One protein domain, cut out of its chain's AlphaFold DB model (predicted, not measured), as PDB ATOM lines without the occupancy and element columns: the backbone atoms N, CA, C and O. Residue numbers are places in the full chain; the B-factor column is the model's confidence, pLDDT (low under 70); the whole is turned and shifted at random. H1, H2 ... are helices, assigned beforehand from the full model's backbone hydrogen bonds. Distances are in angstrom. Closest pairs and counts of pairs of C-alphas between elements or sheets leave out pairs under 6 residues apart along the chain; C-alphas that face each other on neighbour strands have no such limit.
ATOM      1  N   ILE A   2     -35.736  74.644 -77.347       69.00
ATOM      2  CA  ILE A   2     -35.470  73.621 -76.309       69.00
ATOM      3  C   ILE A   2     -36.694  72.715 -76.083       69.00
ATOM      4  O   ILE A   2     -36.539  71.499 -76.085       69.00
ATOM      5  N   LEU A   3     -37.904  73.282 -75.969       74.00
ATOM      6  CA  LEU A   3     -39.141  72.490 -75.834       74.00
ATOM      7  C   LEU A   3     -39.381  71.572 -77.038       74.00
ATOM      8  O   LEU A   3     -39.622  70.385 -76.863       74.00
ATOM      9  N   THR A   4     -39.149  72.081 -78.244       79.06
ATOM     10  CA  THR A   4     -39.273  71.332 -79.500       79.06
ATOM     11  C   THR A   4     -38.327  70.125 -79.572       79.06
ATOM     12  O   THR A   4     -38.677  69.082 -80.115       79.06
ATOM     13  N   VAL A   5     -37.122  70.223 -78.998       84.06
ATOM     14  CA  VAL A   5     -36.196  69.079 -78.897       84.06
ATOM     15  C   VAL A   5     -36.705  68.051 -77.884       84.06
ATOM     16  O   VAL A   5     -36.619  66.852 -78.141       84.06
ATOM     17  N   ILE A   6     -37.255  68.503 -76.755       87.75
ATOM     18  CA  ILE A   6     -37.817  67.619 -75.724       87.75
ATOM     19  C   ILE A   6     -39.018  66.835 -76.274       87.75
ATOM     20  O   ILE A   6     -39.084  65.630 -76.053       87.75
ATOM     21  N   GLU A   7     -39.909  67.476 -77.034       86.50
ATOM     22  CA  GLU A   7     -41.052  66.833 -77.708       86.50
ATOM     23  C   GLU A   7     -40.604  65.699 -78.624       86.50
ATOM     24  O   GLU A   7     -41.094  64.576 -78.527       86.50
ATOM     25  N   VAL A   8     -39.622  65.975 -79.483       89.19
ATOM     26  CA  VAL A   8     -39.109  64.985 -80.433       89.19
ATOM     27  C   VAL A   8     -38.425  63.833 -79.702       89.19
ATOM     28  O   VAL A   8     -38.635  62.676 -80.059       89.19
ATOM     29  N   VAL A   9     -37.636  64.109 -78.661       91.56
ATOM     30  CA  VAL A   9     -37.002  63.051 -77.863       91.56
ATOM     31  C   VAL A   9     -38.057  62.197 -77.158       91.56
ATOM     32  O   VAL A   9     -37.961  60.972 -77.196       91.56
ATOM     33  N   TRP A  10     -39.085  62.807 -76.568       92.88
ATOM     34  CA  TRP A  10     -40.175  62.078 -75.917       92.88
ATOM     35  C   TRP A  10     -40.955  61.224 -76.924       92.88
ATOM     36  O   TRP A  10     -41.167  60.034 -76.691       92.88
ATOM     37  N   PHE A  11     -41.286  61.783 -78.088       93.38
ATOM     38  CA  PHE A  11     -41.908  61.049 -79.186       93.38
ATOM     39  C   PHE A  11     -41.090  59.814 -79.584       93.38
ATOM     40  O   PHE A  11     -41.624  58.706 -79.659       93.38
ATOM     41  N   LEU A  12     -39.776  59.975 -79.770       94.12
ATOM     42  CA  LEU A  12     -38.881  58.866 -80.100       94.12
ATOM     43  C   LEU A  12     -38.838  57.809 -78.990       94.12
ATOM     44  O   LEU A  12     -38.801  56.621 -79.300       94.12
ATOM     45  N   VAL A  13     -38.892  58.210 -77.716       95.25
ATOM     46  CA  VAL A  13     -38.980  57.277 -76.582       95.25
ATOM     47  C   VAL A  13     -40.282  56.474 -76.627       95.25
ATOM     48  O   VAL A  13     -40.235  55.259 -76.461       95.25
ATOM     49  N   ILE A  14     -41.427  57.106 -76.899       95.38
ATOM     50  CA  ILE A  14     -42.727  56.418 -77.006       95.38
ATOM     51  C   ILE A  14     -42.706  55.400 -78.151       95.38
ATOM     52  O   ILE A  14     -43.087  54.241 -77.965       95.38
ATOM     53  N   VAL A  15     -42.216  55.806 -79.325       95.12
ATOM     54  CA  VAL A  15     -42.104  54.925 -80.495       95.12
ATOM     55  C   VAL A  15     -41.149  53.762 -80.213       95.12
ATOM     56  O   VAL A  15     -41.505  52.606 -80.446       95.12
ATOM     57  N   ALA A  16     -39.962  54.038 -79.667       94.69
ATOM     58  CA  ALA A  16     -38.981  53.008 -79.338       94.69
ATOM     59  C   ALA A  16     -39.524  52.018 -78.301       94.69
ATOM     60  O   ALA A  16     -39.385  50.809 -78.487       94.69
ATOM     61  N   LEU A  17     -40.187  52.507 -77.249       94.75
ATOM     62  CA  LEU A  17     -40.805  51.652 -76.238       94.75
ATOM     63  C   LEU A  17     -41.881  50.759 -76.843       94.75
ATOM     64  O   LEU A  17     -41.865  49.569 -76.568       94.75
ATOM     65  N   THR A  18     -42.738  51.297 -77.713       93.69
ATOM     66  CA  THR A  18     -43.806  50.533 -78.381       93.69
ATOM     67  C   THR A  18     -43.244  49.365 -79.202       93.69
ATOM     68  O   THR A  18     -43.809  48.269 -79.198       93.69
ATOM     69  N   ILE A  19     -42.114  49.583 -79.885       92.06
ATOM     70  CA  ILE A  19     -41.422  48.548 -80.663       92.06
ATOM     71  C   ILE A  19     -40.772  47.517 -79.735       92.06
ATOM     72  O   ILE A  19     -40.968  46.317 -79.915       92.06
ATOM     73  N   VAL A  20     -40.008  47.967 -78.733       92.81
ATOM     74  CA  VAL A  20     -39.249  47.084 -77.831       92.81
ATOM     75  C   VAL A  20     -40.171  46.238 -76.953       92.81
ATOM     76  O   VAL A  20     -39.852  45.081 -76.684       92.81
ATOM     77  N   SER A  21     -41.321  46.770 -76.530       91.19
ATOM     78  CA  SER A  21     -42.302  46.014 -75.748       91.19
ATOM     79  C   SER A  21     -43.157  45.064 -76.589       91.19
ATOM     80  O   SER A  21     -43.948  44.319 -76.022       91.19
ATOM     81  N   GLY A  22     -43.007  45.061 -77.919       88.62
ATOM     82  CA  GLY A  22     -43.712  44.128 -78.798       88.62
ATOM     83  C   GLY A  22     -45.221  44.367 -78.883       88.62
ATOM     84  O   GLY A  22     -45.968  43.437 -79.156       88.62
ATOM     85  N   GLU A  23     -45.689  45.599 -78.664       88.06
ATOM     86  CA  GLU A  23     -47.131  45.923 -78.646       88.06
ATOM     87  C   GLU A  23     -47.781  45.808 -80.030       88.06
ATOM     88  O   GLU A  23     -49.001  45.684 -80.157       88.06
ATOM     89  N   ILE A  24     -46.969  45.872 -81.086       87.81
ATOM     90  CA  ILE A  24     -47.432  45.876 -82.471       87.81
ATOM     91  C   ILE A  24     -47.749  44.441 -82.908       87.81
ATOM     92  O   ILE A  24     -46.910  43.729 -83.456       87.81
ATOM     93  N   ASN A  25     -49.000  44.036 -82.704       84.38
ATOM     94  CA  ASN A  25     -49.582  42.834 -83.297       84.38
ATOM     95  C   ASN A  25     -50.328  43.201 -84.597       84.38
ATOM     96  O   ASN A  25     -51.021  44.215 -84.640       84.38
ATOM     97  N   SER A  26     -50.217  42.392 -85.656       74.38
ATOM     98  CA  SER A  26     -50.769  42.698 -86.987       74.38
ATOM     99  C   SER A  26     -52.286  42.930 -86.996       74.38
ATOM    100  O   SER A  26     -52.758  43.812 -87.711       74.38
ATOM    101  N   GLY A  27     -53.051  42.200 -86.177       82.19
ATOM    102  CA  GLY A  27     -54.505  42.383 -86.075       82.19
ATOM    103  C   GLY A  27     -54.895  43.648 -85.306       82.19
ATOM    104  O   GLY A  27     -55.672  44.472 -85.789       82.19
ATOM    105  N   MET A  28     -54.316  43.830 -84.117       85.44
ATOM    106  CA  MET A  28     -54.634  44.960 -83.237       85.44
ATOM    107  C   MET A  28     -54.083  46.280 -83.773       85.44
ATOM    108  O   MET A  28     -54.749  47.304 -83.665       85.44
ATOM    109  N   GLY A  29     -52.919  46.250 -84.425       88.75
ATOM    110  CA  GLY A  29     -52.303  47.409 -85.065       88.75
ATOM    111  C   GLY A  29     -53.175  48.009 -86.166       88.75
ATOM    112  O   GLY A  29     -53.287  49.227 -86.256       88.75
ATOM    113  N   PHE A  30     -53.859  47.175 -86.956       91.44
ATOM    114  CA  PHE A  30     -54.782  47.666 -87.982       91.44
ATOM    115  C   PHE A  30     -55.998  48.377 -87.372       91.44
ATOM    116  O   PHE A  30     -56.352  49.480 -87.789       91.44
ATOM    117  N   ILE A  31     -56.612  47.777 -86.348       93.31
ATOM    118  CA  ILE A  31     -57.760  48.373 -85.648       93.31
ATOM    119  C   ILE A  31     -57.336  49.672 -84.950       93.31
ATOM    120  O   ILE A  31     -58.026  50.686 -85.057       93.31
ATOM    121  N   ALA A  32     -56.179  49.663 -84.287       93.38
ATOM    122  CA  ALA A  32     -55.610  50.827 -83.622       93.38
ATOM    123  C   ALA A  32     -55.317  51.974 -84.595       93.38
ATOM    124  O   ALA A  32     -55.574  53.124 -84.259       93.38
ATOM    125  N   ALA A  33     -54.846  51.679 -85.810       93.50
ATOM    126  CA  ALA A  33     -54.614  52.698 -86.829       93.50
ATOM    127  C   ALA A  33     -55.918  53.391 -87.257       93.50
ATOM    128  O   ALA A  33     -55.958  54.618 -87.348       93.50
ATOM    129  N   ILE A  34     -56.999  52.630 -87.470       94.94
ATOM    130  CA  ILE A  34     -58.313  53.193 -87.826       94.94
ATOM    131  C   ILE A  34     -58.867  54.034 -86.674       94.94
ATOM    132  O   ILE A  34     -59.295  55.167 -86.890       94.94
ATOM    133  N   LEU A  35     -58.854  53.498 -85.451       94.69
ATOM    134  CA  LEU A  35     -59.354  54.222 -84.282       94.69
ATOM    135  C   LEU A  35     -58.520  55.470 -83.988       94.69
ATOM    136  O   LEU A  35     -59.104  56.512 -83.706       94.69
ATOM    137  N   GLY A  36     -57.197  55.390 -84.125       94.25
ATOM    138  CA  GLY A  36     -56.286  56.520 -83.962       94.25
ATOM    139  C   GLY A  36     -56.541  57.619 -84.991       94.25
ATOM    140  O   GLY A  36     -56.625  58.783 -84.622       94.25
ATOM    141  N   LEU A  37     -56.771  57.268 -86.263       93.50
ATOM    142  CA  LEU A  37     -57.165  58.234 -87.300       93.50
ATOM    143  C   LEU A  37     -58.496  58.924 -86.976       93.50
ATOM    144  O   LEU A  37     -58.615  60.142 -87.114       93.50
ATOM    145  N   CYS A  38     -59.496  58.155 -86.541       93.88
ATOM    146  CA  CYS A  38     -60.785  58.704 -86.131       93.88
ATOM    147  C   CYS A  38     -60.636  59.631 -84.922       93.88
ATOM    148  O   CYS A  38     -61.195  60.727 -84.930       93.88
ATOM    149  N   LEU A  39     -59.880  59.205 -83.905       93.19
ATOM    150  CA  LEU A  39     -59.617  59.983 -82.701       93.19
ATOM    151  C   LEU A  39     -58.942  61.302 -83.065       93.19
ATOM    152  O   LEU A  39     -59.496  62.354 -82.759       93.19
ATOM    153  N   HIS A  40     -57.843  61.231 -83.817       93.19
ATOM    154  CA  HIS A  40     -57.084  62.383 -84.279       93.19
ATOM    155  C   HIS A  40     -57.966  63.394 -85.012       93.19
ATOM    156  O   HIS A  40     -57.939  64.592 -84.729       93.19
ATOM    157  N   TYR A  41     -58.799  62.918 -85.940       89.06
ATOM    158  CA  TYR A  41     -59.709  63.790 -86.671       89.06
ATOM    159  C   TYR A  41     -60.750  64.438 -85.752       89.06
ATOM    160  O   TYR A  41     -61.023  65.627 -85.888       89.06
ATOM    161  N   ILE A  42     -61.336  63.689 -84.814       88.44
ATOM    162  CA  ILE A  42     -62.383  64.199 -83.917       88.44
ATOM    163  C   ILE A  42     -61.821  65.241 -82.946       88.44
ATOM    164  O   ILE A  42     -62.444  66.285 -82.754       88.44
ATOM    165  N   THR A  43     -60.658  64.982 -82.348       85.94
ATOM    166  CA  THR A  43     -60.058  65.865 -81.338       85.94
ATOM    167  C   THR A  43     -59.417  67.105 -81.954       85.94
ATOM    168  O   THR A  43     -59.403  68.159 -81.318       85.94
ATOM    169  N   ASN A  44     -58.942  67.016 -83.203       84.69
ATOM    170  CA  ASN A  44     -58.101  68.053 -83.803       84.69
ATOM    171  C   ASN A  44     -58.723  68.770 -85.008       84.69
ATOM    172  O   ASN A  44     -58.084  69.657 -85.569       84.69
ATOM    173  N   LYS A  45     -59.980  68.478 -85.383       77.44
ATOM    174  CA  LYS A  45     -60.664  69.069 -86.558       77.44
ATOM    175  C   LYS A  45     -60.578  70.602 -86.657       77.44
ATOM    176  O   LYS A  45     -60.636  71.145 -87.755       77.44
ATOM    177  N   GLY A  46     -60.496  71.298 -85.521       75.19
ATOM    178  CA  GLY A  46     -60.411  72.760 -85.447       75.19
ATOM    179  C   GLY A  46     -58.993  73.343 -85.487       75.19
ATOM    180  O   GLY A  46     -58.865  74.559 -85.586       75.19
ATOM    181  N   ASN A  47     -57.943  72.516 -85.408       80.81
ATOM    182  CA  ASN A  47     -56.553  72.965 -85.361       80.81
ATOM    183  C   ASN A  47     -55.798  72.569 -86.652       80.81
ATOM    184  O   ASN A  47     -55.399  71.410 -86.804       80.81
ATOM    185  N   PRO A  48     -55.561  73.512 -87.587       73.25
ATOM    186  CA  PRO A  48     -54.897  73.215 -88.855       73.25
ATOM    187  C   PRO A  48     -53.424  72.809 -88.698       73.25
ATOM    188  O   PRO A  48     -52.924  72.090 -89.558       73.25
ATOM    189  N   PHE A  49     -52.733  73.214 -87.625       73.38
ATOM    190  CA  PHE A  49     -51.334  72.830 -87.372       73.38
ATOM    191  C   PHE A  49     -51.197  71.350 -87.014       73.38
ATOM    192  O   PHE A  49     -50.233  70.692 -87.400       73.38
ATOM    193  N   ILE A  50     -52.210  70.815 -86.334       76.06
ATOM    194  CA  ILE A  50     -52.259  69.414 -85.924       76.06
ATOM    195  C   ILE A  50     -52.844  68.538 -87.036       76.06
ATOM    196  O   ILE A  50     -52.366  67.437 -87.277       76.06
ATOM    197  N   MET A  51     -53.821  69.047 -87.788       81.81
ATOM    198  CA  MET A  51     -54.364  68.340 -88.953       81.81
ATOM    199  C   MET A  51     -53.365  68.219 -90.114       81.81
ATOM    200  O   MET A  51     -53.580  67.415 -91.023       81.81
ATOM    201  N   ASN A  52     -52.292  69.017 -90.127       79.31
ATOM    202  CA  ASN A  52     -51.295  68.979 -91.188       79.31
ATOM    203  C   ASN A  52     -50.188  67.948 -90.905       79.31
ATOM    204  O   ASN A  52     -49.350  68.106 -90.013       79.31
ATOM    205  N   LEU A  53     -50.169  66.891 -91.713       83.06
ATOM    206  CA  LEU A  53     -49.376  65.679 -91.488       83.06
ATOM    207  C   LEU A  53     -48.035  65.683 -92.239       83.06
ATOM    208  O   LEU A  53     -47.671  64.697 -92.884       83.06
ATOM    209  N   TYR A  54     -47.280  66.782 -92.179       84.19
ATOM    210  CA  TYR A  54     -45.908  66.765 -92.695       84.19
ATOM    211  C   TYR A  54     -45.016  65.839 -91.849       84.19
ATOM    212  O   TYR A  54     -45.174  65.799 -90.631       84.19
ATOM    213  N   PRO A  55     -44.056  65.104 -92.442       78.38
ATOM    214  CA  PRO A  55     -43.169  64.226 -91.682       78.38
ATOM    215  C   PRO A  55     -42.494  64.967 -90.524       78.38
ATOM    216  O   PRO A  55     -41.914  66.032 -90.724       78.38
ATOM    217  N   PHE A  56     -42.574  64.392 -89.322       76.62
ATOM    218  CA  PHE A  56     -42.083  64.986 -88.072       76.62
ATOM    219  C   PHE A  56     -42.734  66.315 -87.646       76.62
ATOM    220  O   PHE A  56     -42.255  66.908 -86.680       76.62
ATOM    221  N   SER A  57     -43.820  66.773 -88.281       86.44
ATOM    222  CA  SER A  57     -44.623  67.882 -87.745       86.44
ATOM    223  C   SER A  57     -45.287  67.494 -86.424       86.44
ATOM    224  O   SER A  57     -45.436  66.306 -86.121       86.44
ATOM    225  N   ALA A  58     -45.735  68.493 -85.660       84.88
ATOM    226  CA  ALA A  58     -46.536  68.258 -84.460       84.88
ATOM    227  C   ALA A  58     -47.789  67.419 -84.772       84.88
ATOM    228  O   ALA A  58     -48.080  66.442 -84.085       84.88
ATOM    229  N   GLY A  59     -48.463  67.709 -85.892       86.56
ATOM    230  CA  GLY A  59     -49.597  66.924 -86.376       86.56
ATOM    231  C   GLY A  59     -49.275  65.458 -86.655       86.56
ATOM    232  O   GLY A  59     -49.993  64.564 -86.208       86.56
ATOM    233  N   PHE A  60     -48.156  65.186 -87.332       88.38
ATOM    234  CA  PHE A  60     -47.710  63.817 -87.592       88.38
ATOM    235  C   PHE A  60     -47.403  63.059 -86.298       88.38
ATOM    236  O   PHE A  60     -47.841  61.920 -86.131       88.38
ATOM    237  N   ARG A  61     -46.666  63.681 -85.370       91.62
ATOM    238  CA  ARG A  61     -46.325  63.048 -84.090       91.62
ATOM    239  C   ARG A  61     -47.568  62.778 -83.251       91.62
ATOM    240  O   ARG A  61     -47.687  61.687 -82.694       91.62
ATOM    241  N   MET A  62     -48.513  63.718 -83.227       91.69
ATOM    242  CA  MET A  62     -49.789  63.545 -82.541       91.69
ATOM    243  C   MET A  62     -50.611  62.406 -83.140       91.69
ATOM    244  O   MET A  62     -51.083  61.560 -82.392       91.69
ATOM    245  N   LEU A  63     -50.714  62.309 -84.470       93.62
ATOM    246  CA  LEU A  63     -51.416  61.198 -85.115       93.62
ATOM    247  C   LEU A  63     -50.828  59.839 -84.713       93.62
ATOM    248  O   LEU A  63     -51.562  58.904 -84.398       93.62
ATOM    249  N   ILE A  64     -49.500  59.719 -84.713       94.00
ATOM    250  CA  ILE A  64     -48.831  58.482 -84.298       94.00
ATOM    251  C   ILE A  64     -49.071  58.204 -82.807       94.00
ATOM    252  O   ILE A  64     -49.329  57.058 -82.444       94.00
ATOM    253  N   ALA A  65     -49.044  59.226 -81.948       94.06
ATOM    254  CA  ALA A  65     -49.376  59.077 -80.532       94.06
ATOM    255  C   ALA A  65     -50.831  58.624 -80.320       94.06
ATOM    256  O   ALA A  65     -51.065  57.739 -79.502       94.06
ATOM    257  N   ASP A  66     -51.787  59.140 -81.099       94.56
ATOM    258  CA  ASP A  66     -53.193  58.718 -81.073       94.56
ATOM    259  C   ASP A  66     -53.340  57.239 -81.476       94.56
ATOM    260  O   ASP A  66     -54.057  56.472 -80.828       94.56
ATOM    261  N   MET A  67     -52.608  56.796 -82.505       95.69
ATOM    262  CA  MET A  67     -52.575  55.384 -82.908       95.69
ATOM    263  C   MET A  67     -51.970  54.483 -81.825       95.69
ATOM    264  O   MET A  67     -52.521  53.420 -81.532       95.69
ATOM    265  N   ILE A  68     -50.855  54.898 -81.215       95.56
ATOM    266  CA  ILE A  68     -50.197  54.156 -80.128       95.56
ATOM    267  C   ILE A  68     -51.107  54.096 -78.899       95.56
ATOM    268  O   ILE A  68     -51.237  53.035 -78.290       95.56
ATOM    269  N   LEU A  69     -51.799  55.188 -78.570       96.00
ATOM    270  CA  LEU A  69     -52.762  55.225 -77.476       96.00
ATOM    271  C   LEU A  69     -53.866  54.184 -77.691       96.00
ATOM    272  O   LEU A  69     -54.132  53.371 -76.803       96.00
ATOM    273  N   CYS A  70     -54.478  54.168 -78.879       95.75
ATOM    274  CA  CYS A  70     -55.491  53.173 -79.218       95.75
ATOM    275  C   CYS A  70     -54.934  51.745 -79.164       95.75
ATOM    276  O   CYS A  70     -55.608  50.861 -78.635       95.75
ATOM    277  N   LEU A  71     -53.715  51.514 -79.659       95.81
ATOM    278  CA  LEU A  71     -53.071  50.200 -79.627       95.81
ATOM    279  C   LEU A  71     -52.904  49.689 -78.196       95.81
ATOM    280  O   LEU A  71     -53.322  48.574 -77.893       95.81
ATOM    281  N   VAL A  72     -52.348  50.516 -77.311       95.00
ATOM    282  CA  VAL A  72     -52.104  50.146 -75.911       95.00
ATOM    283  C   VAL A  72     -53.417  49.878 -75.185       95.00
ATOM    284  O   VAL A  72     -53.548  48.847 -74.530       95.00
ATOM    285  N   ILE A  73     -54.425  50.741 -75.348       94.81
ATOM    286  CA  ILE A  73     -55.748  50.539 -74.736       94.81
ATOM    287  C   ILE A  73     -56.365  49.219 -75.202       94.81
ATOM    288  O   ILE A  73     -56.846  48.430 -74.389       94.81
ATOM    289  N   LEU A  74     -56.337  48.954 -76.506       94.38
ATOM    290  CA  LEU A  74     -56.887  47.726 -77.060       94.38
ATOM    291  C   LEU A  74     -56.129  46.478 -76.582       94.38
ATOM    292  O   LEU A  74     -56.754  45.472 -76.237       94.38
ATOM    293  N   ASN A  75     -54.799  46.535 -76.519       93.75
ATOM    294  CA  ASN A  75     -53.972  45.456 -75.981       93.75
ATOM    295  C   ASN A  75     -54.260  45.205 -74.493       93.75
ATOM    296  O   ASN A  75     -54.259  44.056 -74.056       93.75
ATOM    297  N   MET A  76     -54.577  46.245 -73.720       94.12
ATOM    298  CA  MET A  76     -54.971  46.107 -72.315       94.12
ATOM    299  C   MET A  76     -56.365  45.504 -72.152       94.12
ATOM    300  O   MET A  76     -56.544  44.605 -71.332       94.12
ATOM    301  N   ILE A  77     -57.337  45.940 -72.959       94.00
ATOM    302  CA  ILE A  77     -58.707  45.400 -72.954       94.00
ATOM    303  C   ILE A  77     -58.717  43.915 -73.333       94.00
ATOM    304  O   ILE A  77     -59.461  43.130 -72.753       94.00
ATOM    305  N   THR A  78     -57.882  43.520 -74.294       90.62
ATOM    306  CA  THR A  78     -57.771  42.125 -74.749       90.62
ATOM    307  C   THR A  78     -56.895  41.254 -73.847       90.62
ATOM    308  O   THR A  78     -56.822  40.045 -74.057       90.62
ATOM    309  N   GLY A  79     -56.236  41.838 -72.841       90.25
ATOM    310  CA  GLY A  79     -55.310  41.132 -71.955       90.25
ATOM    311  C   GLY A  79     -53.966  40.771 -72.601       90.25
ATOM    312  O   GLY A  79     -53.202  40.015 -72.007       90.25
ATOM    313  N   TYR A  80     -53.665  41.302 -73.791       88.94
ATOM    314  CA  TYR A  80     -52.403  41.081 -74.499       88.94
ATOM    315  C   TYR A  80     -51.212  41.764 -73.811       88.94
ATOM    316  O   TYR A  80     -50.131  41.186 -73.734       88.94
ATOM    317  N   SER A  81     -51.412  42.977 -73.286       90.56
ATOM    318  CA  SER A  81     -50.382  43.742 -72.574       90.56
ATOM    319  C   SER A  81     -50.959  44.473 -71.361       90.56
ATOM    320  O   SER A  81     -52.159  44.711 -71.273       90.56
ATOM    321  N   GLN A  82     -50.098  44.828 -70.407       91.88
ATOM    322  CA  GLN A  82     -50.406  45.665 -69.240       91.88
ATOM    323  C   GLN A  82     -49.358  46.776 -69.087       91.88
ATOM    324  O   GLN A  82     -48.929  47.106 -67.982       91.88
ATOM    325  N   ASN A  83     -48.886  47.328 -70.207       93.06
ATOM    326  CA  ASN A  83     -47.827  48.331 -70.223       93.06
ATOM    327  C   ASN A  83     -48.332  49.722 -69.790       93.06
ATOM    328  O   ASN A  83     -48.468  50.652 -70.585       93.06
ATOM    329  N   TRP A  84     -48.592  49.863 -68.487       92.94
ATOM    330  CA  TRP A  84     -49.043  51.106 -67.856       92.94
ATOM    331  C   TRP A  84     -48.075  52.269 -68.074       92.94
ATOM    332  O   TRP A  84     -48.509  53.413 -68.184       92.94
ATOM    333  N   LEU A  85     -46.772  51.984 -68.167       94.12
ATOM    334  CA  LEU A  85     -45.762  53.005 -68.431       94.12
ATOM    335  C   LEU A  85     -45.986  53.648 -69.803       94.12
ATOM    336  O   LEU A  85     -46.057  54.871 -69.896       94.12
ATOM    337  N   LEU A  86     -46.136  52.836 -70.853       94.88
ATOM    338  CA  LEU A  86     -46.374  53.336 -72.206       94.88
ATOM    339  C   LEU A  86     -47.705  54.093 -72.303       94.88
ATOM    340  O   LEU A  86     -47.758  55.152 -72.930       94.88
ATOM    341  N   LEU A  87     -48.752  53.604 -71.629       95.44
ATOM    342  CA  LEU A  87     -50.039  54.296 -71.555       95.44
ATOM    343  C   LEU A  87     -49.891  55.696 -70.945       95.44
ATOM    344  O   LEU A  87     -50.321  56.676 -71.546       95.44
ATOM    345  N   ILE A  88     -49.262  55.797 -69.771       95.38
ATOM    346  CA  ILE A  88     -49.089  57.072 -69.061       95.38
ATOM    347  C   ILE A  88     -48.219  58.026 -69.880       95.38
ATOM    348  O   ILE A  88     -48.585  59.187 -70.044       95.38
ATOM    349  N   LEU A  89     -47.101  57.549 -70.434       95.00
ATOM    350  CA  LEU A  89     -46.225  58.377 -71.265       95.00
ATOM    351  C   LEU A  89     -46.969  58.951 -72.472       95.00
ATOM    352  O   LEU A  89     -46.815  60.132 -72.764       95.00
ATOM    353  N   THR A  90     -47.802  58.143 -73.129       94.25
ATOM    354  CA  THR A  90     -48.584  58.579 -74.295       94.25
ATOM    355  C   THR A  90     -49.686  59.564 -73.890       94.25
ATOM    356  O   THR A  90     -49.844  60.603 -74.526       94.25
ATOM    357  N   LEU A  91     -50.400  59.299 -72.790       94.25
ATOM    358  CA  LEU A  91     -51.450  60.183 -72.268       94.25
ATOM    359  C   LEU A  91     -50.931  61.549 -71.818       94.25
ATOM    360  O   LEU A  91     -51.660  62.528 -71.924       94.25
ATOM    361  N   VAL A  92     -49.706  61.625 -71.295       93.19
ATOM    362  CA  VAL A  92     -49.087  62.901 -70.909       93.19
ATOM    363  C   VAL A  92     -48.508  63.620 -72.131       93.19
ATOM    364  O   VAL A  92     -48.574  64.846 -72.206       93.19
ATOM    365  N   TYR A  93     -47.989  62.872 -73.107       92.00
ATOM    366  CA  TYR A  93     -47.417  63.432 -74.328       92.00
ATOM    367  C   TYR A  93     -48.460  64.137 -75.208       92.00
ATOM    368  O   TYR A  93     -48.200  65.237 -75.676       92.00
ATOM    369  N   ILE A  94     -49.656  63.564 -75.389       89.81
ATOM    370  CA  ILE A  94     -50.710  64.144 -76.246       89.81
ATOM    371  C   ILE A  94     -51.094  65.588 -75.862       89.81
ATOM    372  O   ILE A  94     -51.027  66.460 -76.727       89.81
ATOM    373  N   PRO A  95     -51.487  65.904 -74.611       87.12
ATOM    374  CA  PRO A  95     -51.821  67.276 -74.240       87.12
ATOM    375  C   PRO A  95     -50.592  68.186 -74.288       87.12
ATOM    376  O   PRO A  95     -50.722  69.352 -74.647       87.12
ATOM    377  N   PHE A  96     -49.403  67.671 -73.965       86.44
ATOM    378  CA  PHE A  96     -48.168  68.443 -74.081       86.44
ATOM    379  C   PHE A  96     -47.932  68.880 -75.532       86.44
ATOM    380  O   PHE A  96     -47.806  70.068 -75.797       86.44
ATOM    381  N   GLU A  97     -48.004  67.946 -76.479       84.75
ATOM    382  CA  GLU A  97     -47.888  68.215 -77.913       84.75
ATOM    383  C   GLU A  97     -49.000  69.150 -78.422       84.75
ATOM    384  O   GLU A  97     -48.753  70.002 -79.269       84.75
ATOM    385  N   TYR A  98     -50.220  69.038 -77.885       81.62
ATOM    386  CA  TYR A  98     -51.361  69.870 -78.286       81.62
ATOM    387  C   TYR A  98     -51.219  71.342 -77.891       81.62
ATOM    388  O   TYR A  98     -51.616  72.223 -78.651       81.62
ATOM    389  N   PHE A  99     -50.714  71.612 -76.686       79.50
ATOM    390  CA  PHE A  99     -50.642  72.972 -76.141       79.50
ATOM    391  C   PHE A  99     -49.293  73.654 -76.361       79.50
ATOM    392  O   PHE A  99     -49.219  74.875 -76.237       79.50
ATOM    393  N   VAL A 100     -48.241  72.882 -76.626       74.94
ATOM    394  CA  VAL A 100     -46.863  73.378 -76.746       74.94
ATOM    395  C   VAL A 100     -46.332  73.264 -78.176       74.94
ATOM    396  O   VAL A 100     -45.414  73.999 -78.534       74.94
ATOM    397  N   GLY A 101     -46.919  72.387 -78.996       62.38
ATOM    398  CA  GLY A 101     -46.538  72.218 -80.392       62.38
ATOM    399  C   GLY A 101     -46.832  73.473 -81.212       62.38
ATOM    400  O   GLY A 101     -47.968  73.683 -81.638       62.38
TER     401      GLY A 101
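This is residues 2 to 101 of the 102 residues of an uncharacterized protein of Archaeoglobus profundus (strain DSM 5631 / JCM 9629 / NBRC 100127 / Av18) (UniProt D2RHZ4). H4 runs through the middle, side by side with H1 and H5 in a three-helix bundle, while H2 crosses its other side and small H3 packs near its start. The 100 printed residues have five named helices, H1 to H5 in chain order, and no named strand. The class is all helix, compact, with radius of gyration of the C-alphas 12.9 A and spans of 35 by 27 by 20 A.

H4, residues 58 to 77, measures 28.3 A. H1, residues 2 to 20, measures 26.8 A from C-alpha 2 at (-35.470, 73.621, -76.309). H2 is residues 26 to 44, 26.6 A; H3 residues 48 to 51, 4.9 A. H5, residues 84 to 100, measures 24.1 A and ends at (-46.863, 73.378, -76.746).

H4 is the hub. H2 touches it at a steep tilt of 51 degrees, closest C-alphas Gly 36 and Met 67, 4.0 A. H4 and H5 form a hairpin, closest C-alphas Leu 69 and Thr 90, 6.2 A. H1 touches H5, closest C-alphas Ile 14 and Leu 86, 6.8 A. H3 touches H4, closest C-alphas Ile 50 and Gly 59, 3.7 A. Every O i to N i+4 pair is within hydrogen-bond range in H1 and H4, 14 of 15 in H2, 12 of 13 in H5; H3 is too short.

The farthest C-alphas, Ile 2 and Thr 78, are 38.6 A apart. The printed part has no cut and no long link. Residues 2 and 101 have pLDDT under 70.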